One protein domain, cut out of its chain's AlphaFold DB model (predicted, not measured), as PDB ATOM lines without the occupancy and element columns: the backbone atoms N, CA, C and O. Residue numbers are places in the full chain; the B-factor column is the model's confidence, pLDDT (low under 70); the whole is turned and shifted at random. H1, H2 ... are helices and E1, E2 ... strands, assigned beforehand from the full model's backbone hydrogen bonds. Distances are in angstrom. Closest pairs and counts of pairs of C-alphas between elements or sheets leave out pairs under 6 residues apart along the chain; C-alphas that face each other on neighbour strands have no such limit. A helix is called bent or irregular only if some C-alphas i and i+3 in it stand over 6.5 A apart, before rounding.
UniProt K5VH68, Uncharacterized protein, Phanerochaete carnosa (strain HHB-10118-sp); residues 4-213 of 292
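Overview. This is residues 4 to 213 of the 292 residues of an uncharacterized protein of Phanerochaete carnosa (strain HHB-10118-sp) (UniProt K5VH68). A cluster of mostly crossed helices, H1 to H6, makes one end of the longest axis, and a small three-stranded sheet, E1 to E3, with H8 beside E3 and long loops around it, makes the other. The short helix H7 lies between these two parts and touches H5, H6 and H8, while H1 and H3 lie far out at the helical end. The printed part has 210 residues, with eight named helices and three named strands in the order H1 H2 H3 H4 H5 H6 E1 E2 H7 E3 H8; the sheet is mixed, in the order E1 E2 E3. The class is mostly helix, though under half of the residues, 102 of 210, are in named elements. The whole is compact, with a radius of gyration of the C-alphas of 18.0 A and spans of 61 by 42 by 30 A.

Along the chain. H1, residues 8 to 18, begins at C-alpha 8 at (-22.110, -24.862, 22.711) and is 15.5 A long from first to last C-alpha. H2 holds residues 22 to 30 and H3 residues 33 to 41. H4, residues 43 to 53, is 16.4 A long; it is neither bent nor irregular, but only just: C-alphas 43 and 46 are 6.1 A apart. H5, residues 68 to 82, is the longest helix at 22.0 A, and H6, residues 89 to 102, is 20.3 A long. E1, residues 133 to 138, begins at C-alpha 133 at (-53.641, 7.338, 8.305) and is 16.0 A long; E2, residues 145 to 150, is 16.2 A long. H7 holds residues 168 to 172 and E3 residues 182 to 185. H8, residues 202 to 213, is 16.6 A long and ends at C-alpha 213 at (-47.610, 22.351, 13.960).

Arrangement. H5 is the hub, touching four other helices. With residues 73 to 77 alone it touches H2, about perpendicular at 78 degrees; the closest C-alphas, of Leu 23 and Ala 77, are 5.5 A apart. H5 touches H4 with residues 68 to 73 alone, at a steep tilt of 47 degrees, Trp 47 and Tyr 69 having the closest C-alphas at 5.2 A. H5 and H6 touch at a steep tilt of 55 degrees, opposite ways, with the C-alphas of Ala 80 and Gly 89 closest at 3.9 A. H5 touches H7 too, the closest C-alphas being those of Cys 76 and Ile 169, 5.5 A apart. H1 and H2 form a helical hairpin at a shallow tilt of 23 degrees, with the C-alphas of Ile 18 and Ala 24 closest at 6.6 A. H2 and H3 touch only at the corner, with the C-alphas of Met 29 and Arg 36 closest at 4.7 A. H7 touches H8, whose residues 202 to 203 alone take part; the closest C-alphas, of Met 171 and Phe 203, are 4.8 A apart. E1 and E2 form an antiparallel hairpin, with N 136 and O 147 within hydrogen-bond range at 2.7 A. E2 and E3 are parallel, with N 184 and O 146 at 3.0 A; E2, H7 and E3 form a strand-helix-strand unit, two parallel neighbour strands with a helix between them along the chain, and its crossover is right-handed. H8 only grazes the sheet, with its residues 204 to 209. H1 and H8 are apart, as are H5 and E1. Every O i to N i+4 pair is within hydrogen-bond range in H1, H2, H3, H6, H7 and H8; the counts are 6 of 7 in H4 and 10 of 11 in H5.

Size, cuts and confidence. The two C-alphas farthest apart, of Gly 5 and Asp 189, are 62.3 A apart. The printed part has no cut. The long links are H4 to H5, H6 to E1 with 30 residues, E2 to H7 with 17, and E3 to H8. Mean pLDDT of the printed part is 78.7; residues 104 to 123, 131 to 162, 186 to 191 and 212 to 213 are under 70, and E2 has a mean of 35.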
ATOM      1  N   MET A   4     -27.246 -24.156  31.853       82.94
ATOM      2  CA  MET A   4     -25.850 -23.732  32.009       82.94
ATOM      3  C   MET A   4     -24.834 -24.847  31.716       82.94
ATOM      4  O   MET A   4     -23.673 -24.552  31.443       82.94
ATOM      5  N   GLY A   5     -25.253 -26.115  31.770       89.50
ATOM      6  CA  GLY A   5     -24.400 -27.277  31.516       89.50
ATOM      7  C   GLY A   5     -24.432 -27.783  30.073       89.50
ATOM      8  O   GLY A   5     -23.785 -28.785  29.779       89.50
ATOM      9  N   LEU A   6     -25.193 -27.142  29.178       92.69
ATOM     10  CA  LEU A   6     -25.305 -27.593  27.792       92.69
ATOM     11  C   LEU A   6     -24.014 -27.294  26.997       92.69
ATOM     12  O   LEU A   6     -23.387 -26.251  27.210       92.69
ATOM     13  N   PRO A   7     -23.595 -28.175  26.071       94.31
ATOM     14  CA  PRO A   7     -22.561 -27.880  25.075       94.31
ATOM     15  C   PRO A   7     -22.920 -26.684  24.177       94.31
ATOM     16  O   PRO A   7     -24.085 -26.295  24.079       94.31
ATOM     17  N   THR A   8     -21.919 -26.084  23.522       92.31
ATOM     18  CA  THR A   8     -22.110 -24.862  22.711       92.31
ATOM     19  C   THR A   8     -23.002 -25.153  21.509       92.31
ATOM     20  O   THR A   8     -23.832 -24.333  21.140       92.31
ATOM     21  N   GLU A   9     -22.883 -26.355  20.959       95.00
ATOM     22  CA  GLU A   9     -23.666 -26.890  19.853       95.00
ATOM     23  C   GLU A   9     -25.157 -26.908  20.200       95.00
ATOM     24  O   GLU A   9     -25.978 -26.445  19.415       95.00
ATOM     25  N   LEU A  10     -25.517 -27.351  21.412       95.38
ATOM     26  CA  LEU A  10     -26.912 -27.343  21.859       95.38
ATOM     27  C   LEU A  10     -27.430 -25.922  22.104       95.38
ATOM     28  O   LEU A  10     -28.590 -25.644  21.819       95.38
ATOM     29  N   LEU A  11     -26.587 -25.008  22.600       93.56
ATOM     30  CA  LEU A  11     -26.966 -23.599  22.753       93.56
ATOM     31  C   LEU A  11     -27.207 -22.923  21.394       93.56
ATOM     32  O   LEU A  11     -28.142 -22.135  21.278       93.56
ATOM     33  N   LEU A  12     -26.409 -23.258  20.377       92.94
ATOM     34  CA  LEU A  12     -26.616 -22.814  18.997       92.94
ATOM     35  C   LEU A  12     -27.910 -23.384  18.409       92.94
ATOM     36  O   LEU A  12     -28.663 -22.645  17.786       92.94
ATOM     37  N   MET A  13     -28.208 -24.663  18.653       95.69
ATOM     38  CA  MET A  13     -29.477 -25.263  18.226       95.69
ATOM     39  C   MET A  13     -30.676 -24.580  18.888       95.69
ATOM     40  O   MET A  13     -31.625 -24.225  18.203       95.69
ATOM     41  N   ILE A  14     -30.625 -24.334  20.203       94.94
ATOM     42  CA  ILE A  14     -31.684 -23.593  20.907       94.94
ATOM     43  C   ILE A  14     -31.836 -22.192  20.314       94.94
ATOM     44  O   ILE A  14     -32.952 -21.766  20.044       94.94
ATOM     45  N   GLN A  15     -30.727 -21.482  20.092       94.50
ATOM     46  CA  GLN A  15     -30.756 -20.145  19.506       94.50
ATOM     47  C   GLN A  15     -31.379 -20.146  18.103       94.50
ATOM     48  O   GLN A  15     -32.164 -19.250  17.806       94.50
ATOM     49  N   HIS A  16     -31.083 -21.147  17.276       93.19
ATOM     50  CA  HIS A  16     -31.690 -21.310  15.956       93.19
ATOM     51  C   HIS A  16     -33.211 -21.527  16.037       93.19
ATOM     52  O   HIS A  16     -33.966 -20.933  15.270       93.19
ATOM     53  N   GLU A  17     -33.678 -22.323  17.004       96.44
ATOM     54  CA  GLU A  17     -35.109 -22.605  17.182       96.44
ATOM     55  C   GLU A  17     -35.924 -21.420  17.727       96.44
ATOM     56  O   GLU A  17     -37.136 -21.382  17.527       96.44
ATOM     57  N   ILE A  18     -35.285 -20.429  18.364       94.94
ATOM     58  CA  ILE A  18     -35.952 -19.189  18.813       94.94
ATOM     59  C   ILE A  18     -36.432 -18.334  17.620       94.94
ATOM     60  O   ILE A  18     -37.411 -17.593  17.739       94.94
ATOM     61  N   ARG A  19     -35.802 -18.489  16.447       92.19
ATOM     62  CA  ARG A  19     -36.134 -17.790  15.194       92.19
ATOM     63  C   ARG A  19     -36.058 -16.265  15.306       92.19
ATOM     64  O   ARG A  19     -34.967 -15.717  15.294       92.19
ATOM     65  N   ASP A  20     -37.210 -15.599  15.345       93.31
ATOM     66  CA  ASP A  20     -37.345 -14.142  15.290       93.31
ATOM     67  C   ASP A  20     -37.900 -13.567  16.594       93.31
ATOM     68  O   ASP A  20     -38.218 -12.383  16.658       93.31
ATOM     69  N   ASP A  21     -38.023 -14.377  17.648       96.56
ATOM     70  CA  ASP A  21     -38.515 -13.914  18.944       96.56
ATOM     71  C   ASP A  21     -37.436 -13.088  19.665       96.56
ATOM     72  O   ASP A  21     -36.499 -13.605  20.286       96.56
ATOM     73  N   LEU A  22     -37.581 -11.764  19.581       97.75
ATOM     74  CA  LEU A  22     -36.655 -10.806  20.178       97.75
ATOM     75  C   LEU A  22     -36.558 -10.950  21.702       97.75
ATOM     76  O   LEU A  22     -35.460 -10.837  22.252       97.75
ATOM     77  N   LEU A  23     -37.667 -11.241  22.385       98.00
ATOM     78  CA  LEU A  23     -37.684 -11.371  23.843       98.00
ATOM     79  C   LEU A  23     -36.921 -12.619  24.281       98.00
ATOM     80  O   LEU A  23     -36.106 -12.557  25.205       98.00
ATOM     81  N   ALA A  24     -37.131 -13.737  23.588       97.38
ATOM     82  CA  ALA A  24     -36.419 -14.979  23.850       97.38
ATOM     83  C   ALA A  24     -34.916 -14.861  23.543       97.38
ATOM     84  O   ALA A  24     -34.096 -15.328  24.340       97.38
ATOM     85  N   HIS A  25     -34.526 -14.173  22.462       97.75
ATOM     86  CA  HIS A  25     -33.113 -13.905  22.169       97.75
ATOM     87  C   HIS A  25     -32.440 -13.055  23.254       97.75
ATOM     88  O   HIS A  25     -31.360 -13.414  23.734       97.75
ATOM     89  N   VAL A  26     -33.079 -11.964  23.693       97.81
ATOM     90  CA  VAL A  26     -32.544 -11.114  24.771       97.81
ATOM     91  C   VAL A  26     -32.480 -11.875  26.099       97.81
ATOM     92  O   VAL A  26     -31.480 -11.769  26.814       97.81
ATOM     93  N   CYS A  27     -33.494 -12.686  26.415       97.19
ATOM     94  CA  CYS A  27     -33.509 -13.536  27.605       97.19
ATOM     95  C   CYS A  27     -32.351 -14.547  27.587       97.19
ATOM     96  O   CYS A  27     -31.565 -14.608  28.538       97.19
ATOM     97  N   LEU A  28     -32.172 -15.274  26.476       96.19
ATOM     98  CA  LEU A  28     -31.082 -16.238  26.324       96.19
ATOM     99  C   LEU A  28     -29.715 -15.553  26.424       96.19
ATOM    100  O   LEU A  28     -28.839 -16.063  27.113       96.19
ATOM    101  N   MET A  29     -29.536 -14.390  25.791       96.69
ATOM    102  CA  MET A  29     -28.299 -13.605  25.868       96.69
ATOM    103  C   MET A  29     -27.970 -13.164  27.302       96.69
ATOM    104  O   MET A  29     -26.799 -13.120  27.694       96.69
ATOM    105  N   LYS A  30     -28.985 -12.788  28.087       96.19
ATOM    106  CA  LYS A  30     -28.809 -12.302  29.462       96.19
ATOM    107  C   LYS A  30     -28.596 -13.409  30.483       96.19
ATOM    108  O   LYS A  30     -28.129 -13.110  31.579       96.19
ATOM    109  N   LEU A  31     -28.880 -14.659  30.126       95.00
ATOM    110  CA  LEU A  31     -28.847 -15.781  31.053       95.00
ATOM    111  C   LEU A  31     -27.470 -15.992  31.706       95.00
ATOM    112  O   LEU A  31     -27.402 -16.263  32.902       95.00
ATOM    113  N   ASN A  32     -26.371 -15.893  30.944       93.50
ATOM    114  CA  ASN A  32     -25.006 -15.997  31.480       93.50
ATOM    115  C   ASN A  32     -23.938 -15.403  30.535       93.50
ATOM    116  O   ASN A  32     -24.213 -14.997  29.409       93.50
ATOM    117  N   THR A  33     -22.679 -15.374  30.981       94.69
ATOM    118  CA  THR A  33     -21.550 -14.839  30.197       94.69
ATOM    119  C   THR A  33     -21.259 -15.629  28.919       94.69
ATOM    120  O   THR A  33     -20.848 -15.039  27.924       94.69
ATOM    121  N   ARG A  34     -21.498 -16.946  28.915       94.00
ATOM    122  CA  ARG A  34     -21.255 -17.820  27.757       94.00
ATOM    123  C   ARG A  34     -22.245 -17.560  26.623       94.00
ATOM    124  O   ARG A  34     -21.838 -17.420  25.476       94.00
ATOM    125  N   THR A  35     -23.530 -17.470  26.944       94.62
ATOM    126  CA  THR A  35     -24.590 -17.105  25.991       94.62
ATOM    127  C   THR A  35     -24.397 -15.678  25.493       94.62
ATOM    128  O   THR A  35     -24.460 -15.446  24.293       94.62
ATOM    129  N   ARG A  36     -24.022 -14.733  26.358       94.81
ATOM    130  CA  ARG A  36     -23.631 -13.386  25.919       94.81
ATOM    131  C   ARG A  36     -22.468 -13.399  24.920       94.81
ATOM    132  O   ARG A  36     -22.540 -12.717  23.904       94.81
ATOM    133  N   ALA A  37     -21.420 -14.182  25.184       93.94
ATOM    134  CA  ALA A  37     -20.280 -14.310  24.274       93.94
ATOM    135  C   ALA A  37     -20.689 -14.881  22.904       93.94
ATOM    136  O   ALA A  37     -20.179 -14.423  21.885       93.94
ATOM    137  N   LEU A  38     -21.646 -15.816  22.879       93.62
ATOM    138  CA  LEU A  38     -22.240 -16.351  21.651       93.62
ATOM    139  C   LEU A  38     -22.891 -15.244  20.809       93.62
ATOM    140  O   LEU A  38     -22.575 -15.100  19.634       93.62
ATOM    141  N   TYR A  39     -23.739 -14.413  21.419       94.44
ATOM    142  CA  TYR A  39     -24.395 -13.312  20.705       94.44
ATOM    143  C   TYR A  39     -23.431 -12.212  20.261       94.44
ATOM    144  O   TYR A  39     -23.608 -11.641  19.188       94.44
ATOM    145  N   ASN A  40     -22.392 -11.934  21.050       92.44
ATOM    146  CA  ASN A  40     -21.355 -10.982  20.657       92.44
ATOM    147  C   ASN A  40     -20.587 -11.453  19.408       92.44
ATOM    148  O   ASN A  40     -20.073 -10.620  18.666       92.44
ATOM    149  N   ALA A  41     -20.530 -12.766  19.154       92.38
ATOM    150  CA  ALA A  41     -19.890 -13.330  17.969       92.38
ATOM    151  C   ALA A  41     -20.744 -13.215  16.690       92.38
ATOM    152  O   ALA A  41     -20.181 -13.245  15.598       92.38
ATOM    153  N   PHE A  42     -22.070 -13.049  16.792       88.12
ATOM    154  CA  PHE A  42     -22.952 -12.907  15.620       88.12
ATOM    155  C   PHE A  42     -22.855 -11.537  14.929       88.12
ATOM    156  O   PHE A  42     -23.304 -11.387  13.794       88.12
ATOM    157  N   GLY A  43     -22.255 -10.541  15.587       87.88
ATOM    158  CA  GLY A  43     -22.065  -9.205  15.028       87.88
ATOM    159  C   GLY A  43     -23.347  -8.364  14.937       87.88
ATOM    160  O   GLY A  43     -24.415  -8.732  15.426       87.88
ATOM    161  N   THR A  44     -23.222  -7.183  14.330       90.25
ATOM    162  CA  THR A  44     -24.298  -6.178  14.262       90.25
ATOM    163  C   THR A  44     -25.466  -6.610  13.368       90.25
ATOM    164  O   THR A  44     -26.612  -6.273  13.668       90.25
ATOM    165  N   ASP A  45     -25.201  -7.372  12.304       91.50
ATOM    166  CA  ASP A  45     -26.214  -7.741  11.306       91.50
ATOM    167  C   ASP A  45     -27.298  -8.653  11.880       91.50
ATOM    168  O   ASP A  45     -28.474  -8.485  11.555       91.50
ATOM    169  N   PHE A  46     -26.928  -9.555  12.794       94.06
ATOM    170  CA  PHE A  46     -27.886 -10.387  13.518       94.06
ATOM    171  C   PHE A  46     -28.905  -9.527  14.274       94.06
ATOM    172  O   PHE A  46     -30.113  -9.671  14.085       94.06
ATOM    173  N   TRP A  47     -28.426  -8.582  15.088       95.50
ATOM    174  CA  TRP A  47     -29.297  -7.714  15.880       95.50
ATOM    175  C   TRP A  47     -30.127  -6.776  15.011       95.50
ATOM    176  O   TRP A  47     -31.297  -6.537  15.313       95.50
ATOM    177  N   LYS A  48     -29.544  -6.274  13.915       94.12
ATOM    178  CA  LYS A  48     -30.264  -5.470  12.928       94.12
ATOM    179  C   LYS A  48     -31.417  -6.261  12.321       94.12
ATOM    180  O   LYS A  48     -32.548  -5.782  12.323       94.12
ATOM    181  N   MET A  49     -31.151  -7.475  11.844       92.94
ATOM    182  CA  MET A  49     -32.173  -8.350  11.273       92.94
ATOM    183  C   MET A  49     -33.264  -8.669  12.299       92.94
ATOM    184  O   MET A  49     -34.443  -8.525  11.987       92.94
ATOM    185  N   LEU A  50     -32.881  -9.026  13.528       95.62
ATOM    186  CA  LEU A  50     -33.820  -9.351  14.597       95.62
ATOM    187  C   LEU A  50     -34.741  -8.166  14.933       95.62
ATOM    188  O   LEU A  50     -35.957  -8.335  14.989       95.62
ATOM    189  N   CYS A  51     -34.192  -6.955  15.086       96.56
ATOM    190  CA  CYS A  51     -34.993  -5.748  15.315       96.56
ATOM    191  C   CYS A  51     -35.965  -5.490  14.159       96.56
ATOM    192  O   CYS A  51     -37.157  -5.298  14.390       96.56
ATOM    193  N   ARG A  52     -35.484  -5.559  12.910       94.00
ATOM    194  CA  ARG A  52     -36.322  -5.318  11.725       94.00
ATOM    195  C   ARG A  52     -37.446  -6.340  11.593       94.00
ATOM    196  O   ARG A  52     -38.567  -5.958  11.267       94.00
ATOM    197  N   ARG A  53     -37.178  -7.616  11.886       93.62
ATOM    198  CA  ARG A  53     -38.196  -8.678  11.893       93.62
ATOM    199  C   ARG A  53     -39.245  -8.499  12.988       93.62
ATOM    200  O   ARG A  53     -40.361  -8.961  12.815       93.62
ATOM    201  N   ASN A  54     -38.926  -7.755  14.046       96.19
ATOM    202  CA  ASN A  54     -39.867  -7.333  15.090       96.19
ATOM    203  C   ASN A  54     -40.432  -5.920  14.847       96.19
ATOM    204  O   ASN A  54     -41.005  -5.303  15.743       96.19
ATOM    205  N   GLY A  55     -40.260  -5.395  13.629       95.19
ATOM    206  CA  GLY A  55     -40.779  -4.103  13.195       95.19
ATOM    207  C   GLY A  55     -40.149  -2.891  13.878       95.19
ATOM    208  O   GLY A  55     -40.812  -1.863  13.967       95.19
ATOM    209  N   LEU A  56     -38.912  -3.005  14.370       96.75
ATOM    210  CA  LEU A  56     -38.187  -1.938  15.057       96.75
ATOM    211  C   LEU A  56     -37.113  -1.309  14.153       96.75
ATOM    212  O   LEU A  56     -36.310  -2.017  13.538       96.75
ATOM    213  N   GLY A  57     -37.075   0.022  14.135       94.81
ATOM    214  CA  GLY A  57     -36.092   0.858  13.452       94.81
ATOM    215  C   GLY A  57     -35.258   1.729  14.401       94.81
ATOM    216  O   GLY A  57     -35.373   1.669  15.630       94.81
ATOM    217  N   THR A  58     -34.392   2.544  13.804       95.50
ATOM    218  CA  THR A  58     -33.526   3.506  14.499       95.50
ATOM    219  C   THR A  58     -34.201   4.870  14.625       95.50
ATOM    220  O   THR A  58     -35.081   5.218  13.840       95.50
ATOM    221  N   LEU A  59     -33.779   5.653  15.618       94.44
ATOM    222  CA  LEU A  59     -34.212   7.031  15.846       94.44
ATOM    223  C   LEU A  59     -33.091   8.013  15.486       94.44
ATOM    224  O   LEU A  59     -31.910   7.689  15.578       94.44
ATOM    225  N   ALA A  60     -33.442   9.258  15.153       85.38
ATOM    226  CA  ALA A  60     -32.481  10.287  14.727       85.38
ATOM    227  C   ALA A  60     -31.396  10.659  15.771       85.38
ATOM    228  O   ALA A  60     -30.433  11.336  15.421       85.38
ATOM    229  N   GLY A  61     -31.560  10.262  17.038       82.81
ATOM    230  CA  GLY A  61     -30.585  10.478  18.118       82.81
ATOM    231  C   GLY A  61     -29.710   9.263  18.438       82.81
ATOM    232  O   GLY A  61     -28.856   9.345  19.319       82.81
ATOM    233  N   ASP A  62     -29.920   8.137  17.755       90.75
ATOM    234  CA  ASP A  62     -29.172   6.918  18.017       90.75
ATOM    235  C   ASP A  62     -27.702   7.081  17.607       90.75
ATOM    236  O   ASP A  62     -27.370   7.479  16.488       90.75
ATOM    237  N   SER A  63     -26.793   6.741  18.522       84.56
ATOM    238  CA  SER A  63     -25.361   6.750  18.231       84.56
ATOM    239  C   SER A  63     -25.026   5.612  17.271       84.56
ATOM    240  O   SER A  63     -25.140   4.436  17.620       84.56
ATOM    241  N   VAL A  64     -24.595   5.954  16.056       81.50
ATOM    242  CA  VAL A  64     -24.167   4.966  15.059       81.50
ATOM    243  C   VAL A  64     -22.886   4.298  15.559       81.50
ATOM    244  O   VAL A  64     -21.820   4.909  15.590       81.50
ATOM    245  N   GLY A  65     -22.991   3.038  15.976       83.00
ATOM    246  CA  GLY A  65     -21.872   2.294  16.541       83.00
ATOM    247  C   GLY A  65     -22.086   0.785  16.519       83.00
ATOM    248  O   GLY A  65     -23.201   0.289  16.329       83.00
ATOM    249  N   ALA A  66     -20.990   0.049  16.724       79.88
ATOM    250  CA  ALA A  66     -21.037  -1.393  16.923       79.88
ATOM    251  C   ALA A  66     -21.911  -1.691  18.153       79.88
ATOM    252  O   ALA A  66     -21.613  -1.232  19.252       79.88
ATOM    253  N   GLY A  67     -23.014  -2.412  17.946       90.44
ATOM    254  CA  GLY A  67     -23.964  -2.746  19.010       90.44
ATOM    255  C   GLY A  67     -25.210  -1.861  19.103       90.44
ATOM    256  O   GLY A  67     -26.037  -2.137  19.963       90.44
ATOM    257  N   LEU A  68     -25.422  -0.874  18.218       94.12
ATOM    258  CA  LEU A  68     -26.644  -0.045  18.243       94.12
ATOM    259  C   LEU A  68     -27.927  -0.895  18.309       94.12
ATOM    260  O   LEU A  68     -28.735  -0.744  19.220       94.12
ATOM    261  N   TYR A  69     -28.090  -1.837  17.380       95.88
ATOM    262  CA  TYR A  69     -29.278  -2.691  17.338       95.88
ATOM    263  C   TYR A  69     -29.368  -3.672  18.515       95.88
ATOM    264  O   TYR A  69     -30.466  -4.052  18.907       95.88
ATOM    265  N   GLN A  70     -28.237  -4.064  19.112       96.56
ATOM    266  CA  GLN A  70     -28.244  -4.864  20.339       96.56
ATOM    267  C   GLN A  70     -28.788  -4.036  21.506       96.56
ATOM    268  O   GLN A  70     -29.625  -4.524  22.260       96.56
ATOM    269  N   THR A  71     -28.358  -2.777  21.626       96.56
ATOM    270  CA  THR A  71     -28.881  -1.833  22.620       96.56
ATOM    271  C   THR A  71     -30.378  -1.618  22.433       96.56
ATOM    272  O   THR A  71     -31.119  -1.763  23.398       96.56
ATOM    273  N   ILE A  72     -30.836  -1.378  21.196       97.38
ATOM    274  CA  ILE A  72     -32.267  -1.239  20.874       97.38
ATOM    275  C   ILE A  72     -33.049  -2.492  21.279       97.38
ATOM    276  O   ILE A  72     -34.085  -2.388  21.931       97.38
ATOM    277  N   ALA A  73     -32.563  -3.684  20.916       97.69
ATOM    278  CA  ALA A  73     -33.236  -4.934  21.254       97.69
ATOM    279  C   ALA A  73     -33.356  -5.120  22.772       97.69
ATOM    280  O   ALA A  73     -34.415  -5.500  23.263       97.69
ATOM    281  N   VAL A  74     -32.284  -4.831  23.518       97.75
ATOM    282  CA  VAL A  74     -32.278  -4.928  24.982       97.75
ATOM    283  C   VAL A  74     -33.230  -3.917  25.615       97.75
ATOM    284  O   VAL A  74     -34.032  -4.323  26.452       97.75
ATOM    285  N   GLU A  75     -33.172  -2.652  25.195       97.38
ATOM    286  CA  GLU A  75     -34.041  -1.569  25.671       97.38
ATOM    287  C   GLU A  75     -35.520  -1.922  25.450       97.38
ATOM    288  O   GLU A  75     -36.318  -1.919  26.388       97.38
ATOM    289  N   CYS A  76     -35.883  -2.309  24.224       98.00
ATOM    290  CA  CYS A  76     -37.251  -2.687  23.885       98.00
ATOM    291  C   CYS A  76     -37.714  -3.939  24.634       98.00
ATOM    292  O   CYS A  76     -38.865  -3.989  25.057       98.00
ATOM    293  N   ALA A  77     -36.854  -4.946  24.817       98.06
ATOM    294  CA  ALA A  77     -37.220  -6.160  25.544       98.06
ATOM    295  C   ALA A  77     -37.451  -5.900  27.038       98.06
ATOM    296  O   ALA A  77     -38.435  -6.384  27.595       98.06
ATOM    297  N   GLU A  78     -36.579  -5.118  27.681       97.50
ATOM    298  CA  GLU A  78     -36.751  -4.729  29.084       97.50
ATOM    299  C   GLU A  78     -38.027  -3.914  29.283       97.50
ATOM    300  O   GLU A  78     -38.795  -4.198  30.201       97.50
ATOM    301  N   HIS A  79     -38.288  -2.958  28.386       96.88
ATOM    302  CA  HIS A  79     -39.517  -2.169  28.412       96.88
ATOM    303  C   HIS A  79     -40.756  -3.038  28.176       96.88
ATOM    304  O   HIS A  79     -41.786  -2.842  28.819       96.88
ATOM    305  N   ALA A  80     -40.669  -4.027  27.281       97.00
ATOM    306  CA  ALA A  80     -41.795  -4.887  26.932       97.00
ATOM    307  C   ALA A  80     -42.334  -5.684  28.124       97.00
ATOM    308  O   ALA A  80     -43.542  -5.881  28.213       97.00
ATOM    309  N   TRP A  81     -41.454  -6.125  29.028       95.69
ATOM    310  CA  TRP A  81     -41.834  -6.939  30.186       95.69
ATOM    311  C   TRP A  81     -42.592  -6.173  31.271       95.69
ATOM    312  O   TRP A  81     -43.258  -6.804  32.086       95.69
ATOM    313  N   VAL A  82     -42.472  -4.845  31.305       95.44
ATOM    314  CA  VAL A  82     -43.069  -4.002  32.355       95.44
ATOM    315  C   VAL A  82     -44.161  -3.070  31.836       95.44
ATOM    316  O   VAL A  82     -44.916  -2.513  32.624       95.44
ATOM    317  N   CYS A  83     -44.244  -2.864  30.522       90.38
ATOM    318  CA  CYS A  83     -45.169  -1.911  29.927       90.38
ATOM    319  C   CYS A  83     -46.540  -2.538  29.651       90.38
ATOM    320  O   CYS A  83     -46.662  -3.415  28.797       90.38
ATOM    321  N   GLU A  84     -47.579  -2.002  30.291       87.38
ATOM    322  CA  GLU A  84     -48.974  -2.443  30.128       87.38
ATOM    323  C   GLU A  84     -49.763  -1.632  29.083       87.38
ATOM    324  O   GLU A  84     -50.878  -2.002  28.722       87.38
ATOM    325  N   HIS A  85     -49.184  -0.543  28.561       82.12
ATOM    326  CA  HIS A  85     -49.863   0.335  27.606       82.12
ATOM    327  C   HIS A  85     -50.298  -0.435  26.333       82.12
ATOM    328  O   HIS A  85     -49.435  -1.027  25.675       82.12
ATOM    329  N   PRO A  86     -51.571  -0.354  25.884       81.94
ATOM    330  CA  PRO A  86     -52.122  -1.167  24.786       81.94
ATOM    331  C   PRO A  86     -51.387  -1.052  23.446       81.94
ATOM    332  O   PRO A  86     -51.318  -1.999  22.667       81.94
ATOM    333  N   SER A  87     -50.824   0.122  23.151       83.12
ATOM    334  CA  SER A  87     -50.036   0.335  21.928       83.12
ATOM    335  C   SER A  87     -48.556  -0.028  22.059       83.12
ATOM    336  O   SER A  87     -47.826   0.143  21.089       83.12
ATOM    337  N   CYS A  88     -48.108  -0.514  23.214       90.38
ATOM    338  CA  CYS A  88     -46.717  -0.828  23.530       90.38
ATOM    339  C   CYS A  88     -46.619  -2.243  24.144       90.38
ATOM    340  O   CYS A  88     -47.550  -3.038  24.053       90.38
ATOM    341  N   GLY A  89     -45.474  -2.587  24.733       94.12
ATOM    342  CA  GLY A  89     -45.287  -3.853  25.436       94.12
ATOM    343  C   GLY A  89     -45.049  -5.057  24.519       94.12
ATOM    344  O   GLY A  89     -44.773  -4.931  23.321       94.12
ATOM    345  N   THR A  90     -45.173  -6.253  25.099       96.19
ATOM    346  CA  THR A  90     -45.027  -7.534  24.388       96.19
ATOM    347  C   THR A  90     -46.043  -7.703  23.258       96.19
ATOM    348  O   THR A  90     -45.674  -8.171  22.182       96.19
ATOM    349  N   ALA A  91     -47.300  -7.298  23.468       92.62
ATOM    350  CA  ALA A  91     -48.352  -7.428  22.460       92.62
ATOM    351  C   ALA A  91     -47.998  -6.667  21.172       92.62
ATOM    352  O   ALA A  91     -48.056  -7.236  20.083       92.62
ATOM    353  N   ARG A  92     -47.511  -5.423  21.297       93.69
ATOM    354  CA  ARG A  92     -47.070  -4.623  20.146       93.69
ATOM    355  C   ARG A  92     -45.911  -5.274  19.386       93.69
ATOM    356  O   ARG A  92     -45.928  -5.258  18.160       93.69
ATOM    357  N   LEU A  93     -44.922  -5.853  20.074       95.56
ATOM    358  CA  LEU A  93     -43.808  -6.545  19.405       95.56
ATOM    359  C   LEU A  93     -44.288  -7.752  18.588       95.56
ATOM    360  O   LEU A  93     -43.852  -7.931  17.451       95.56
ATOM    361  N   LEU A  94     -45.224  -8.536  19.132       94.50
ATOM    362  CA  LEU A  94     -45.826  -9.669  18.424       94.50
ATOM    363  C   LEU A  94     -46.634  -9.212  17.203       94.50
ATOM    364  O   LEU A  94     -46.470  -9.770  16.118       94.50
ATOM    365  N   GLU A  95     -47.454  -8.167  17.348       94.31
ATOM    366  CA  GLU A  95     -48.209  -7.573  16.236       94.31
ATOM    367  C   GLU A  95     -47.285  -7.051  15.129       94.31
ATOM    368  O   GLU A  95     -47.542  -7.265  13.941       94.31
ATOM    369  N   ASN A  96     -46.189  -6.389  15.501       94.50
ATOM    370  CA  ASN A  96     -45.197  -5.891  14.555       94.50
ATOM    371  C   ASN A  96     -44.527  -7.043  13.794       94.50
ATOM    372  O   ASN A  96     -44.422  -6.990  12.568       94.50
ATOM    373  N   ALA A  97     -44.103  -8.092  14.507       93.69
ATOM    374  CA  ALA A  97     -43.481  -9.264  13.902       93.69
ATOM    375  C   ALA A  97     -44.434  -9.980  12.936       93.69
ATOM    376  O   ALA A  97     -44.058 -10.332  11.816       93.69
ATOM    377  N   GLN A  98     -45.703 -10.114  13.327       92.94
ATOM    378  CA  GLN A  98     -46.745 -10.659  12.464       92.94
ATOM    379  C   GLN A  98     -46.978  -9.777  11.231       92.94
ATOM    380  O   GLN A  98     -47.098 -10.296  10.123       92.94
ATOM    381  N   SER A  99     -46.992  -8.453  11.392       91.06
ATOM    382  CA  SER A  99     -47.171  -7.508  10.284       91.06
ATOM    383  C   SER A  99     -46.018  -7.580   9.278       91.06
ATOM    384  O   SER A  99     -46.261  -7.602   8.073       91.06
ATOM    385  N   ILE A 100     -44.772  -7.700   9.750       89.12
ATOM    386  CA  ILE A 100     -43.594  -7.920   8.893       89.12
ATOM    387  C   ILE A 100     -43.684  -9.262   8.157       89.12
ATOM    388  O   ILE A 100     -43.431  -9.315   6.955       89.12
ATOM    389  N   SER A 101     -44.071 -10.334   8.855       88.38
ATOM    390  CA  SER A 101     -44.237 -11.659   8.247       88.38
ATOM    391  C   SER A 101     -45.326 -11.659   7.165       88.38
ATOM    392  O   SER A 101     -45.115 -12.161   6.060       88.38
ATOM    393  N   ASN A 102     -46.463 -11.014   7.440       86.19
ATOM    394  CA  ASN A 102     -47.584 -10.887   6.508       86.19
ATOM    395  C   ASN A 102     -47.254 -10.020   5.291       86.19
ATOM    396  O   ASN A 102     -47.773 -10.281   4.207       86.19
ATOM    397  N   ALA A 103     -46.372  -9.030   5.448       81.38
ATOM    398  CA  ALA A 103     -45.890  -8.200   4.349       81.38
ATOM    399  C   ALA A 103     -45.026  -8.975   3.332       81.38
ATOM    400  O   ALA A 103     -44.598  -8.378   2.345       81.38
ATOM    401  N   ARG A 104     -44.778 -10.281   3.552       67.81
ATOM    402  CA  ARG A 104     -44.032 -11.186   2.657       67.81
ATOM    403  C   ARG A 104     -42.723 -10.572   2.167       67.81
ATOM    404  O   ARG A 104     -42.380 -10.644   0.990       67.81
ATOM    405  N   LEU A 105     -41.987  -9.944   3.081       64.94
ATOM    406  CA  LEU A 105     -40.611  -9.559   2.808       64.94
ATOM    407  C   LEU A 105     -39.784 -10.844   2.710       64.94
ATOM    408  O   LEU A 105     -39.280 -11.331   3.720       64.94
ATOM    409  N   ASP A 106     -39.664 -11.377   1.489       56.25
ATOM    410  CA  ASP A 106     -38.825 -12.543   1.168       56.25
ATOM    411  C   ASP A 106     -37.369 -12.328   1.620       56.25
ATOM    412  O   ASP A 106     -36.646 -13.282   1.904       56.25
ATOM    413  N   ASP A 107     -36.961 -11.061   1.760       59.94
ATOM    414  CA  ASP A 107     -35.694 -10.663   2.350       59.94
ATOM    415  C   ASP A 107     -35.845  -9.430   3.277       59.94
ATOM    416  O   ASP A 107     -35.939  -8.295   2.805       59.94
ATOM    417  N   PRO A 108     -35.837  -9.591   4.613       51.84
ATOM    418  CA  PRO A 108     -35.845  -8.470   5.557       51.84
ATOM    419  C   PRO A 108     -34.498  -7.728   5.630       51.84
ATOM    420  O   PRO A 108     -34.406  -6.691   6.293       51.84
ATOM    421  N   THR A 109     -33.448  -8.233   4.967       54.28
ATOM    422  CA  THR A 109     -32.183  -7.506   4.785       54.28
ATOM    423  C   THR A 109     -32.269  -6.479   3.665       54.28
ATOM    424  O   THR A 109     -31.517  -5.502   3.702       54.28
ATOM    425  N   CYS A 110     -33.240  -6.607   2.747       53.72
ATOM    426  CA  CYS A 110     -33.485  -5.596   1.728       53.72
ATOM    427  C   CYS A 110     -33.683  -4.238   2.407       53.72
ATOM    428  O   CYS A 110     -34.441  -4.102   3.377       53.72
ATOM    429  N   SER A 111     -32.946  -3.225   1.952       59.31
ATOM    430  CA  SER A 111     -33.134  -1.850   2.414       59.31
ATOM    431  C   SER A 111     -34.620  -1.488   2.329       59.31
ATOM    432  O   SER A 111     -35.270  -1.926   1.373       59.31
ATOM    433  N   PRO A 112     -35.161  -0.719   3.297       59.69
ATOM    434  CA  PRO A 112     -36.541  -0.236   3.255       59.69
ATOM    435  C   PRO A 112     -36.848   0.233   1.840       59.69
ATOM    436  O   PRO A 112     -36.064   0.992   1.263       59.69
ATOM    437  N   THR A 113     -37.896  -0.344   1.262       54.59
ATOM    438  CA  THR A 113     -38.072  -0.583  -0.174       54.59
ATOM    439  C   THR A 113     -37.616   0.611  -1.016       54.59
ATOM    440  O   THR A 113     -38.331   1.597  -1.167       54.59
ATOM    441  N   ARG A 114     -36.388   0.542  -1.553       46.34
ATOM    442  CA  ARG A 114     -35.834   1.574  -2.452       46.34
ATOM    443  C   ARG A 114     -36.280   1.391  -3.904       46.34
ATOM    444  O   ARG A 114     -35.968   2.233  -4.735       46.34
ATOM    445  N   THR A 115     -36.965   0.289  -4.197       44.75
ATOM    446  CA  THR A 115     -37.418  -0.104  -5.535       44.75
ATOM    447  C   THR A 115     -38.720  -0.890  -5.411       44.75
ATOM    448  O   THR A 115     -38.720  -2.121  -5.452       44.75
ATOM    449  N   LEU A 116     -39.831  -0.188  -5.198       52.03
ATOM    450  CA  LEU A 116     -41.147  -0.739  -5.513       52.03
ATOM    451  C   LEU A 116     -41.252  -0.698  -7.042       52.03
ATOM    452  O   LEU A 116     -41.166   0.380  -7.615       52.03
ATOM    453  N   ARG A 117     -41.304  -1.857  -7.708       46.78
ATOM    454  CA  ARG A 117     -41.516  -1.908  -9.165       46.78
ATOM    455  C   ARG A 117     -42.995  -1.651  -9.460       46.78
ATOM    456  O   ARG A 117     -43.842  -2.195  -8.761       46.78
ATOM    457  N   ASP A 118     -43.256  -0.886 -10.517       47.19
ATOM    458  CA  ASP A 118     -44.564  -0.372 -10.963       47.19
ATOM    459  C   ASP A 118     -45.697  -1.397 -11.148       47.19
ATOM    460  O   ASP A 118     -46.855  -1.007 -11.278       47.19
ATOM    461  N   GLU A 119     -45.405  -2.697 -11.195       50.09
ATOM    462  CA  GLU A 119     -46.373  -3.681 -11.697       50.09
ATOM    463  C   GLU A 119     -47.300  -4.289 -10.635       50.09
ATOM    464  O   GLU A 119     -48.244  -4.985 -11.000       50.09
ATOM    465  N   ASP A 120     -47.108  -3.980  -9.349       50.94
ATOM    466  CA  ASP A 120     -48.062  -4.355  -8.300       50.94
ATOM    467  C   ASP A 120     -48.233  -3.198  -7.303       50.94
ATOM    468  O   ASP A 120     -47.244  -2.768  -6.695       50.94
ATOM    469  N   PRO A 121     -49.455  -2.667  -7.088       55.06
ATOM    470  CA  PRO A 121     -49.713  -1.719  -6.016       55.06
ATOM    471  C   PRO A 121     -49.594  -2.465  -4.685       55.06
ATOM    472  O   PRO A 121     -50.588  -2.910  -4.114       55.06
ATOM    473  N   TYR A 122     -48.365  -2.639  -4.192       57.69
ATOM    474  CA  TYR A 122     -48.130  -3.236  -2.887       57.69
ATOM    475  C   TYR A 122     -48.913  -2.443  -1.846       57.69
ATOM    476  O   TYR A 122     -48.686  -1.249  -1.630       57.69
ATOM    477  N   ILE A 123     -49.864  -3.133  -1.220       66.00
ATOM    478  CA  ILE A 123     -50.690  -2.594  -0.153       66.00
ATOM    479  C   ILE A 123     -49.768  -2.393   1.046       66.00
ATOM    480  O   ILE A 123     -49.409  -3.340   1.746       66.00
ATOM    481  N   LEU A 124     -49.352  -1.148   1.263       76.19
ATOM    482  CA  LEU A 124     -48.681  -0.767   2.493       76.19
ATOM    483  C   LEU A 124     -49.680  -0.920   3.628       76.19
ATOM    484  O   LEU A 124     -50.713  -0.253   3.651       76.19
ATOM    485  N   THR A 125     -49.364  -1.796   4.573       84.31
ATOM    486  CA  THR A 125     -50.172  -1.928   5.779       84.31
ATOM    487  C   THR A 125     -49.708  -0.856   6.764       84.31
ATOM    488  O   THR A 125     -48.551  -0.909   7.196       84.31
ATOM    489  N   PRO A 126     -50.540   0.146   7.100       83.75
ATOM    490  CA  PRO A 126     -50.183   1.135   8.108       83.75
ATOM    491  C   PRO A 126     -49.941   0.469   9.455       83.75
ATOM    492  O   PRO A 126     -50.582  -0.525   9.803       83.75
ATOM    493  N   ASN A 127     -49.068   1.067  10.258       87.94
ATOM    494  CA  ASN A 127     -49.029   0.741  11.670       87.94
ATOM    495  C   ASN A 127     -50.395   1.010  12.324       87.94
ATOM    496  O   ASN A 127     -51.030   2.016  12.020       87.94
ATOM    497  N   GLY A 128     -50.821   0.173  13.276       79.94
ATOM    498  CA  GLY A 128     -52.078   0.374  14.008       79.94
ATOM    499  C   GLY A 128     -52.164   1.713  14.758       79.94
ATOM    500  O   GLY A 128     -53.254   2.266  14.896       79.94
ATOM    501  N   ILE A 129     -51.028   2.289  15.172       80.00
ATOM    502  CA  ILE A 129     -50.943   3.656  15.731       80.00
ATOM    503  C   ILE A 129     -51.418   4.694  14.709       80.00
ATOM    504  O   ILE A 129     -52.037   5.700  15.047       80.00
ATOM    505  N   PHE A 130     -51.168   4.413  13.437       74.81
ATOM    506  CA  PHE A 130     -51.581   5.198  12.294       74.81
ATOM    507  C   PHE A 130     -52.793   4.589  11.597       74.81
ATOM    508  O   PHE A 130     -52.975   4.834  10.417       74.81
ATOM    509  N   ARG A 131     -53.666   3.851  12.298       65.88
ATOM    510  CA  ARG A 131     -54.907   3.312  11.705       65.88
ATOM    511  C   ARG A 131     -55.796   4.385  11.074       65.88
ATOM    512  O   ARG A 131     -56.580   4.081  10.189       65.88
ATOM    513  N   CYS A 132     -55.662   5.630  11.540       54.12
ATOM    514  CA  CYS A 132     -56.364   6.785  10.989       54.12
ATOM    515  C   CYS A 132     -55.609   7.449   9.823       54.12
ATOM    516  O   CYS A 132     -56.030   8.493   9.328       54.12
ATOM    517  N   MET A 133     -54.457   6.902   9.427       61.62
ATOM    518  CA  MET A 133     -53.641   7.338   8.305       61.62
ATOM    519  C   MET A 133     -53.593   6.218   7.246       61.62
ATOM    520  O   MET A 133     -53.119   5.131   7.550       61.62
ATOM    521  N   ALA A 134     -54.020   6.424   6.004       62.22
ATOM    522  CA  ALA A 134     -53.692   5.505   4.914       62.22
ATOM    523  C   ALA A 134     -52.372   5.921   4.263       62.22
ATOM    524  O   ALA A 134     -51.892   7.044   4.403       62.22
ATOM    525  N   PHE A 135     -51.760   4.982   3.562       65.88
ATOM    526  CA  PHE A 135     -50.460   5.141   2.929       65.88
ATOM    527  C   PHE A 135     -50.588   4.648   1.488       65.88
ATOM    528  O   PHE A 135     -51.242   3.642   1.227       65.88
ATOM    529  N   ARG A 136     -50.005   5.373   0.536       62.53
ATOM    530  CA  ARG A 136     -50.016   5.052  -0.894       62.53
ATOM    531  C   ARG A 136     -48.588   5.046  -1.410       62.53
ATOM    532  O   ARG A 136     -47.903   6.051  -1.289       62.53
ATOM    533  N   GLY A 137     -48.131   3.957  -2.015       60.75
ATOM    534  CA  GLY A 137     -46.893   3.997  -2.798       60.75
ATOM    535  C   GLY A 137     -47.079   4.871  -4.044       60.75
ATOM    536  O   GLY A 137     -48.168   4.882  -4.618       60.75
ATOM    537  N   GLY A 138     -46.053   5.608  -4.471       52.25
ATOM    538  CA  GLY A 138     -46.064   6.217  -5.799       52.25
ATOM    539  C   GLY A 138     -44.696   6.699  -6.286       52.25
ATOM    540  O   GLY A 138     -43.750   6.886  -5.518       52.25
ATOM    541  N   GLU A 139     -44.596   6.905  -7.596       48.41
ATOM    542  CA  GLU A 139     -43.433   7.507  -8.240       48.41
ATOM    543  C   GLU A 139     -43.726   8.963  -8.607       48.41
ATOM    544  O   GLU A 139     -44.707   9.269  -9.279       48.41
ATOM    545  N   PHE A 140     -42.835   9.874  -8.226       40.78
ATOM    546  CA  PHE A 140     -42.703  11.154  -8.918       40.78
ATOM    547  C   PHE A 140     -41.221  11.375  -9.236       40.78
ATOM    548  O   PHE A 140     -40.487  11.958  -8.444       40.78
ATOM    549  N   GLY A 141     -40.784  10.881 -10.399       34.94
ATOM    550  CA  GLY A 141     -39.617  11.367 -11.155       34.94
ATOM    551  C   GLY A 141     -38.209  11.232 -10.545       34.94
ATOM    552  O   GLY A 141     -37.251  11.642 -11.194       34.94
ATOM    553  N   ALA A 142     -38.055  10.686  -9.339       32.06
ATOM    554  CA  ALA A 142     -36.793  10.387  -8.649       32.06
ATOM    555  C   ALA A 142     -37.092   9.400  -7.485       32.06
ATOM    556  O   ALA A 142     -38.267   9.188  -7.180       32.06
ATOM    557  N   PRO A 143     -36.101   8.729  -6.860       32.41
ATOM    558  CA  PRO A 143     -36.286   7.399  -6.274       32.41
ATOM    559  C   PRO A 143     -37.343   7.346  -5.154       32.41
ATOM    560  O   PRO A 143     -37.117   7.864  -4.063       32.41
ATOM    561  N   CYS A 144     -38.442   6.640  -5.450       34.62
ATOM    562  CA  CYS A 144     -39.413   6.000  -4.548       34.62
ATOM    563  C   CYS A 144     -39.909   6.854  -3.363       34.62
ATOM    564  O   CYS A 144     -39.334   6.839  -2.270       34.62
ATOM    565  N   HIS A 145     -41.046   7.530  -3.557       34.56
ATOM    566  CA  HIS A 145     -41.738   8.289  -2.517       34.56
ATOM    567  C   HIS A 145     -43.040   7.591  -2.110       34.56
ATOM    568  O   HIS A 145     -44.009   7.559  -2.858       34.56
ATOM    569  N   THR A 146     -43.103   7.077  -0.885       35.06
ATOM    570  CA  THR A 146     -44.378   6.644  -0.307       35.06
ATOM    571  C   THR A 146     -45.135   7.863   0.227       35.06
ATOM    572  O   THR A 146     -44.582   8.722   0.914       35.06
ATOM    573  N   TYR A 147     -46.416   7.953  -0.093       36.00
ATOM    574  CA  TYR A 147     -47.347   8.986   0.341       36.00
ATOM    575  C   TYR A 147     -48.209   8.500   1.504       36.00
ATOM    576  O   TYR A 147     -48.444   7.307   1.661       36.00
ATOM    577  N   VAL A 148     -48.726   9.435   2.296       35.06
ATOM    578  CA  VAL A 148     -49.717   9.176   3.350       35.06
ATOM    579  C   VAL A 148     -51.014   9.906   2.983       35.06
ATOM    580  O   VAL A 148     -51.003  11.124   2.806       35.06
ATOM    581  N   THR A 149     -52.128   9.187   2.833       32.81
ATOM    582  CA  THR A 149     -53.497   9.719   2.715       32.81
ATOM    583  C   THR A 149     -54.308   9.234   3.901       32.81
ATOM    584  O   THR A 149     -54.583   8.058   3.937       32.81
ATOM    585  N   ALA A 150     -54.706  10.055   4.870       34.62
ATOM    586  CA  ALA A 150     -55.379   9.522   6.053       34.62
ATOM    587  C   ALA A 150     -56.707   8.765   5.780       34.62
ATOM    588  O   ALA A 150     -57.289   8.927   4.729       34.62
ATOM    589  N   GLU A 151     -57.202   7.888   6.645       30.77
ATOM    590  CA  GLU A 151     -58.558   7.310   6.517       30.77
ATOM    591  C   GLU A 151     -59.085   7.110   7.934       30.77
ATOM    592  O   GLU A 151     -58.456   6.423   8.722       30.77
ATOM    593  N   ALA A 152     -60.180   7.771   8.316       31.05
ATOM    594  CA  ALA A 152     -60.655   7.742   9.698       31.05
ATOM    595  C   ALA A 152     -61.375   6.421  10.015       31.05
ATOM    596  O   ALA A 152     -62.307   6.050   9.305       31.05
ATOM    597  N   TYR A 153     -60.990   5.761  11.112       33.12
ATOM    598  CA  TYR A 153     -61.702   4.606  11.668       33.12
ATOM    599  C   TYR A 153     -62.264   4.944  13.053       33.12
ATOM    600  O   TYR A 153     -61.607   5.623  13.848       33.12
ATOM    601  N   ASP A 154     -63.475   4.470  13.338       33.28
ATOM    602  CA  ASP A 154     -64.210   4.701  14.587       33.28
ATOM    603  C   ASP A 154     -63.687   3.743  15.675       33.28
ATOM    604  O   ASP A 154     -64.181   2.633  15.859       33.28
ATOM    605  N   GLY A 155     -62.563   4.099  16.302       37.69
ATOM    606  CA  GLY A 155     -61.914   3.287  17.333       37.69
ATOM    607  C   GLY A 155     -62.221   3.801  18.737       37.69
ATOM    608  O   GLY A 155     -62.050   4.989  18.987       37.69
ATOM    609  N   GLN A 156     -62.615   2.891  19.636       38.44
ATOM    610  CA  GLN A 156     -62.898   3.144  21.055       38.44
ATOM    611  C   GLN A 156     -61.810   3.982  21.757       38.44
ATOM    612  O   GLN A 156     -60.615   3.787  21.507       38.44
ATOM    613  N   ASP A 157     -62.259   4.866  22.656       40.25
ATOM    614  CA  ASP A 157     -61.463   5.749  23.520       40.25
ATOM    615  C   ASP A 157     -60.239   5.040  24.122       40.25
ATOM    616  O   ASP A 157     -60.355   4.189  25.008       40.25
ATOM    617  N   MET A 158     -59.038   5.428  23.686       44.50
ATOM    618  CA  MET A 158     -57.804   5.112  24.409       44.50
ATOM    619  C   MET A 158     -57.716   6.032  25.633       44.50
ATOM    620  O   MET A 158     -57.188   7.140  25.552       44.50
ATOM    621  N   GLN A 159     -58.223   5.563  26.775       42.72
ATOM    622  CA  GLN A 159     -58.188   6.280  28.059       42.72
ATOM    623  C   GLN A 159     -56.794   6.371  28.709       42.72
ATOM    624  O   GLN A 159     -56.681   6.858  29.831       42.72
ATOM    625  N   ASP A 160     -55.729   5.943  28.031       50.00
ATOM    626  CA  ASP A 160     -54.396   5.907  28.630       50.00
ATOM    627  C   ASP A 160     -53.712   7.288  28.606       50.00
ATOM    628  O   ASP A 160     -53.715   8.003  27.587       50.00
ATOM    629  N   THR A 161     -53.191   7.680  29.773       47.84
ATOM    630  CA  THR A 161     -52.667   9.022  30.088       47.84
ATOM    631  C   THR A 161     -51.196   9.207  29.738       47.84
ATOM    632  O   THR A 161     -50.739  10.349  29.648       47.84
ATOM    633  N   ASP A 162     -50.460   8.119  29.516       56.47
ATOM    634  CA  ASP A 162     -49.035   8.198  29.218       56.47
ATOM    635  C   ASP A 162     -48.794   8.616  27.765       56.47
ATOM    636  O   ASP A 162     -49.421   8.144  26.811       56.47
ATOM    637  N   ALA A 163     -47.886   9.573  27.583       71.12
ATOM    638  CA  ALA A 163     -47.538  10.057  26.258       71.12
ATOM    639  C   ALA A 163     -46.815   8.947  25.486       71.12
ATOM    640  O   ALA A 163     -45.771   8.479  25.927       71.12
ATOM    641  N   LEU A 164     -47.308   8.594  24.292       75.50
ATOM    642  CA  LEU A 164     -46.699   7.589  23.398       75.50
ATOM    643  C   LEU A 164     -45.190   7.797  23.170       75.50
ATOM    644  O   LEU A 164     -44.455   6.842  22.948       75.50
ATOM    645  N   GLU A 165     -44.722   9.040  23.274       77.44
ATOM    646  CA  GLU A 165     -43.313   9.427  23.159       77.44
ATOM    647  C   GLU A 165     -42.411   8.843  24.249       77.44
ATOM    648  O   GLU A 165     -41.215   8.688  24.023       77.44
ATOM    649  N   ALA A 166     -42.976   8.483  25.403       79.12
ATOM    650  CA  ALA A 166     -42.265   7.822  26.492       79.12
ATOM    651  C   ALA A 166     -42.095   6.306  26.268       79.12
ATOM    652  O   ALA A 166     -41.440   5.637  27.064       79.12
ATOM    653  N   HIS A 167     -42.674   5.748  25.198       87.25
ATOM    654  CA  HIS A 167     -42.686   4.312  24.939       87.25
ATOM    655  C   HIS A 167     -41.690   3.948  23.818       87.25
ATOM    656  O   HIS A 167     -42.011   4.117  22.638       87.25
ATOM    657  N   PRO A 168     -40.504   3.389  24.131       94.12
ATOM    658  CA  PRO A 168     -39.454   3.140  23.138       94.12
ATOM    659  C   PRO A 168     -39.891   2.173  22.034       94.12
ATOM    660  O   PRO A 168     -39.582   2.399  20.866       94.12
ATOM    661  N   ILE A 169     -40.683   1.145  22.365       96.06
ATOM    662  CA  ILE A 169     -41.219   0.201  21.371       96.06
ATOM    663  C   ILE A 169     -42.109   0.937  20.369       96.06
ATOM    664  O   ILE A 169     -41.949   0.756  19.166       96.06
ATOM    665  N   VAL A 170     -43.012   1.798  20.849       91.88
ATOM    666  CA  VAL A 170     -43.906   2.597  19.998       91.88
ATOM    667  C   VAL A 170     -43.090   3.469  19.058       91.88
ATOM    668  O   VAL A 170     -43.245   3.370  17.844       91.88
ATOM    669  N   MET A 171     -42.182   4.272  19.610       93.31
ATOM    670  CA  MET A 171     -41.443   5.269  18.837       93.31
ATOM    671  C   MET A 171     -40.518   4.641  17.798       93.31
ATOM    672  O   MET A 171     -40.350   5.207  16.720       93.31
ATOM    673  N   ARG A 172     -39.969   3.457  18.090       96.56
ATOM    674  CA  ARG A 172     -39.104   2.696  17.180       96.56
ATOM    675  C   ARG A 172     -39.870   1.826  16.196       96.56
ATOM    676  O   ARG A 172     -39.264   1.318  15.259       96.56
ATOM    677  N   THR A 173     -41.170   1.624  16.384       95.81
ATOM    678  CA  THR A 173     -41.944   0.787  15.471       95.81
ATOM    679  C   THR A 173     -42.024   1.437  14.084       95.81
ATOM    680  O   THR A 173     -42.199   2.652  13.976       95.81
ATOM    681  N   PHE A 174     -41.919   0.648  13.013       95.06
ATOM    682  CA  PHE A 174     -42.105   1.147  11.650       95.06
ATOM    683  C   PHE A 174     -43.506   1.718  11.418       95.06
ATOM    684  O   PHE A 174     -44.510   1.182  11.888       95.06
ATOM    685  N   ALA A 175     -43.568   2.799  10.641       91.00
ATOM    686  CA  ALA A 175     -44.816   3.465  10.289       91.00
ATOM    687  C   ALA A 175     -45.678   2.644   9.312       91.00
ATOM    688  O   ALA A 175     -46.904   2.749   9.341       91.00
ATOM    689  N   THR A 176     -45.051   1.807   8.480       89.75
ATOM    690  CA  THR A 176     -45.718   0.898   7.539       89.75
ATOM    691  C   THR A 176     -45.040  -0.465   7.506       89.75
ATOM    692  O   THR A 176     -43.858  -0.601   7.832       89.75
ATOM    693  N   PHE A 177     -45.786  -1.460   7.037       87.81
ATOM    694  CA  PHE A 177     -45.317  -2.806   6.747       87.81
ATOM    695  C   PHE A 177     -45.621  -3.123   5.271       87.81
ATOM    696  O   PHE A 177     -46.797  -3.151   4.898       87.81
ATOM    697  N   PRO A 178     -44.599  -3.316   4.415       86.69
ATOM    698  CA  PRO A 178     -43.159  -3.231   4.698       86.69
ATOM    699  C   PRO A 178     -42.673  -1.807   5.068       86.69
ATOM    700  O   PRO A 178     -43.358  -0.824   4.763       86.69
ATOM    701  N   PRO A 179     -41.495  -1.667   5.717       88.81
ATOM    702  CA  PRO A 179     -40.953  -0.360   6.074       88.81
ATOM    703  C   PRO A 179     -40.481   0.411   4.838       88.81
ATOM    704  O   PRO A 179     -39.800  -0.138   3.969       88.81
ATOM    705  N   CYS A 180     -40.780   1.709   4.793       85.38
ATOM    706  CA  CYS A 180     -40.358   2.615   3.721       85.38
ATOM    707  C   CYS A 180     -39.260   3.564   4.202       85.38
ATOM    708  O   CYS A 180     -39.294   3.997   5.346       85.38
ATOM    709  N   ALA A 181     -38.315   3.937   3.333       84.94
ATOM    710  CA  ALA A 181     -37.242   4.864   3.705       84.94
ATOM    711  C   ALA A 181     -37.675   6.338   3.712       84.94
ATOM    712  O   ALA A 181     -37.057   7.158   4.381       84.94
ATOM    713  N   ASN A 182     -38.712   6.685   2.946       83.12
ATOM    714  CA  ASN A 182     -39.186   8.054   2.783       83.12
ATOM    715  C   ASN A 182     -40.714   8.091   2.798       83.12
ATOM    716  O   ASN A 182     -41.354   7.284   2.122       83.12
ATOM    717  N   MET A 183     -41.285   9.057   3.513       81.00
ATOM    718  CA  MET A 183     -42.720   9.315   3.579       81.00
ATOM    719  C   MET A 183     -43.015  10.804   3.425       81.00
ATOM    720  O   MET A 183     -42.466  11.635   4.151       81.00
ATOM    721  N   ARG A 184     -43.905  11.152   2.492       75.69
ATOM    722  CA  ARG A 184     -44.352  12.534   2.271       75.69
ATOM    723  C   ARG A 184     -45.811  12.716   2.684       75.69
ATOM    724  O   ARG A 184     -46.675  11.914   2.333       75.69
ATOM    725  N   PHE A 185     -46.087  13.825   3.364       71.12
ATOM    726  CA  PHE A 185     -47.437  14.241   3.737       71.12
ATOM    727  C   PHE A 185     -48.059  15.042   2.587       71.12
ATOM    728  O   PHE A 185     -47.555  16.102   2.231       71.12
ATOM    729  N   LEU A 186     -49.128  14.523   1.974       61.25
ATOM    730  CA  LEU A 186     -49.775  15.165   0.818       61.25
ATOM    731  C   LEU A 186     -50.744  16.285   1.200       61.25
ATOM    732  O   LEU A 186     -50.998  17.180   0.404       61.25
ATOM    733  N   THR A 187     -51.315  16.225   2.399       56.06
ATOM    734  CA  THR A 187     -52.354  17.171   2.840       56.06
ATOM    735  C   THR A 187     -51.790  18.546   3.196       56.06
ATOM    736  O   THR A 187     -52.540  19.510   3.337       56.06
ATOM    737  N   PHE A 188     -50.473  18.653   3.345       57.00
ATOM    738  CA  PHE A 188     -49.819  19.840   3.864       57.00
ATOM    739  C   PHE A 188     -48.691  20.256   2.917       57.00
ATOM    740  O   PHE A 188     -47.703  19.539   2.743       57.00
ATOM    741  N   ASP A 189     -48.849  21.425   2.299       52.47
ATOM    742  CA  ASP A 189     -47.799  22.032   1.488       52.47
ATOM    743  C   ASP A 189     -46.605  22.420   2.380       52.47
ATOM    744  O   ASP A 189     -46.783  22.849   3.519       52.47
ATOM    745  N   ASN A 190     -45.381  22.266   1.860       60.69
ATOM    746  CA  ASN A 190     -44.104  22.564   2.536       60.69
ATOM    747  C   ASN A 190     -43.708  21.661   3.720       60.69
ATOM    748  O   ASN A 190     -42.791  22.001   4.463       60.69
ATOM    749  N   VAL A 191     -44.332  20.493   3.886       63.69
ATOM    750  CA  VAL A 191     -43.957  19.584   4.980       63.69
ATOM    751  C   VAL A 191     -42.690  18.796   4.668       63.69
ATOM    752  O   VAL A 191     -42.603  18.188   3.595       63.69
ATOM    753  N   PRO A 192     -41.735  18.729   5.616       70.94
ATOM    754  CA  PRO A 192     -40.567  17.881   5.474       70.94
ATOM    755  C   PRO A 192     -40.963  16.414   5.285       70.94
ATOM    756  O   PRO A 192     -41.697  15.831   6.089       70.94
ATOM    757  N   THR A 193     -40.427  15.797   4.236       80.56
ATOM    758  CA  THR A 193     -40.465  14.345   4.051       80.56
ATOM    759  C   THR A 193     -39.848  13.673   5.279       80.56
ATOM    760  O   THR A 193     -38.694  13.941   5.614       80.56
ATOM    761  N   ALA A 194     -40.598  12.793   5.945       85.75
ATOM    762  CA  ALA A 194     -40.035  11.895   6.948       85.75
ATOM    763  C   ALA A 194     -39.096  10.921   6.230       85.75
ATOM    764  O   ALA A 194     -39.515  10.237   5.297       85.75
ATOM    765  N   SER A 195     -37.823  10.887   6.619       86.81
ATOM    766  CA  SER A 195     -36.802  10.086   5.944       86.81
ATOM    767  C   SER A 195     -35.942   9.353   6.961       86.81
ATOM    768  O   SER A 195     -35.437   9.959   7.905       86.81
ATOM    769  N   ASN A 196     -35.783   8.050   6.751       89.94
ATOM    770  CA  ASN A 196     -34.954   7.173   7.558       89.94
ATOM    771  C   ASN A 196     -34.484   5.989   6.701       89.94
ATOM    772  O   ASN A 196     -35.285   5.165   6.265       89.94
ATOM    773  N   ASN A 197     -33.173   5.883   6.472       87.00
ATOM    774  CA  ASN A 197     -32.593   4.830   5.630       87.00
ATOM    775  C   ASN A 197     -32.790   3.413   6.190       87.00
ATOM    776  O   ASN A 197     -32.693   2.457   5.425       87.00
ATOM    777  N   ASP A 198     -33.060   3.275   7.490       87.31
ATOM    778  CA  ASP A 198     -33.363   1.995   8.134       87.31
ATOM    779  C   ASP A 198     -34.876   1.724   8.238       87.31
ATOM    780  O   ASP A 198     -35.282   0.625   8.619       87.31
ATOM    781  N   GLY A 199     -35.703   2.679   7.805       89.75
ATOM    782  CA  GLY A 199     -37.156   2.586   7.727       89.75
ATOM    783  C   GLY A 199     -37.814   3.645   8.601       89.75
ATOM    784  O   GLY A 199     -37.487   3.774   9.775       89.75
ATOM    785  N   VAL A 200     -38.745   4.401   8.025       91.44
ATOM    786  CA  VAL A 200     -39.494   5.456   8.708       91.44
ATOM    787  C   VAL A 200     -40.277   4.850   9.866       91.44
ATOM    788  O   VAL A 200     -41.083   3.930   9.692       91.44
ATOM    789  N   THR A 201     -40.022   5.381  11.053       94.62
ATOM    790  CA  THR A 201     -40.641   4.968  12.310       94.62
ATOM    791  C   THR A 201     -41.827   5.858  12.675       94.62
ATOM    792  O   THR A 201     -42.058   6.914  12.077       94.62
ATOM    793  N   VAL A 202     -42.576   5.458  13.702       91.00
ATOM    794  CA  VAL A 202     -43.612   6.295  14.318       91.00
ATOM    795  C   VAL A 202     -43.033   7.635  14.771       91.00
ATOM    796  O   VAL A 202     -43.653   8.676  14.542       91.00
ATOM    797  N   PHE A 203     -41.825   7.631  15.343       91.56
ATOM    798  CA  PHE A 203     -41.127   8.854  15.731       91.56
ATOM    799  C   PHE A 203     -40.916   9.805  14.559       91.56
ATOM    800  O   PHE A 203     -41.194  10.994  14.690       91.56
ATOM    801  N   ASP A 204     -40.455   9.297  13.418       90.62
ATOM    802  CA  ASP A 204     -40.163  10.121  12.245       90.62
ATOM    803  C   ASP A 204     -41.434  10.812  11.728       90.62
ATOM    804  O   ASP A 204     -41.437  12.019  11.482       90.62
ATOM    805  N   VAL A 205     -42.545  10.069  11.655       85.44
ATOM    806  CA  VAL A 205     -43.856  10.609  11.264       85.44
ATOM    807  C   VAL A 205     -44.344  11.650  12.273       85.44
ATOM    808  O   VAL A 205     -44.745  12.745  11.876       85.44
ATOM    809  N   MET A 206     -44.282  11.349  13.575       82.00
ATOM    810  CA  MET A 206     -44.703  12.278  14.631       82.00
ATOM    811  C   MET A 206     -43.843  13.541  14.663       82.00
ATOM    812  O   MET A 206     -44.372  14.637  14.835       82.00
ATOM    813  N   LYS A 207     -42.529  13.418  14.472       84.62
ATOM    814  CA  LYS A 207     -41.597  14.546  14.422       84.62
ATOM    815  C   LYS A 207     -41.893  15.445  13.227       84.62
ATOM    816  O   LYS A 207     -41.985  16.660  13.407       84.62
ATOM    817  N   SER A 208     -42.083  14.868  12.039       81.69
ATOM    818  CA  SER A 208     -42.491  15.639  10.863       81.69
ATOM    819  C   SER A 208     -43.822  16.338  11.109       81.69
ATOM    820  O   SER A 208     -43.898  17.542  10.897       81.69
ATOM    821  N   ALA A 209     -44.825  15.637  11.651       73.88
ATOM    822  CA  ALA A 209     -46.120  16.226  11.986       73.88
ATOM    823  C   ALA A 209     -46.000  17.378  12.999       73.88
ATOM    824  O   ALA A 209     -46.605  18.428  12.810       73.88
ATOM    825  N   LYS A 210     -45.174  17.230  14.042       72.44
ATOM    826  CA  LYS A 210     -44.886  18.304  15.006       72.44
ATOM    827  C   LYS A 210     -44.242  19.522  14.362       72.44
ATOM    828  O   LYS A 210     -44.620  20.631  14.715       72.44
ATOM    829  N   SER A 211     -43.328  19.337  13.409       73.44
ATOM    830  CA  SER A 211     -42.736  20.457  12.665       73.44
ATOM    831  C   SER A 211     -43.807  21.285  11.953       73.44
ATOM    832  O   SER A 211     -43.768  22.506  12.035       73.44
ATOM    833  N   ILE A 212     -44.809  20.631  11.342       66.75
ATOM    834  CA  ILE A 212     -45.958  21.311  10.708       66.75
ATOM    835  C   ILE A 212     -46.660  22.210  11.719       66.75
ATOM    836  O   ILE A 212     -47.042  23.338  11.420       66.75
ATOM    837  N   MET A 213     -46.863  21.674  12.917       60.88
ATOM    838  CA  MET A 213     -47.610  22.351  13.960       60.88
ATOM    839  C   MET A 213     -46.789  23.498  14.563       60.88
ATOM    840  O   MET A 213     -47.349  24.517  14.930       60.88
TER     841      MET A 213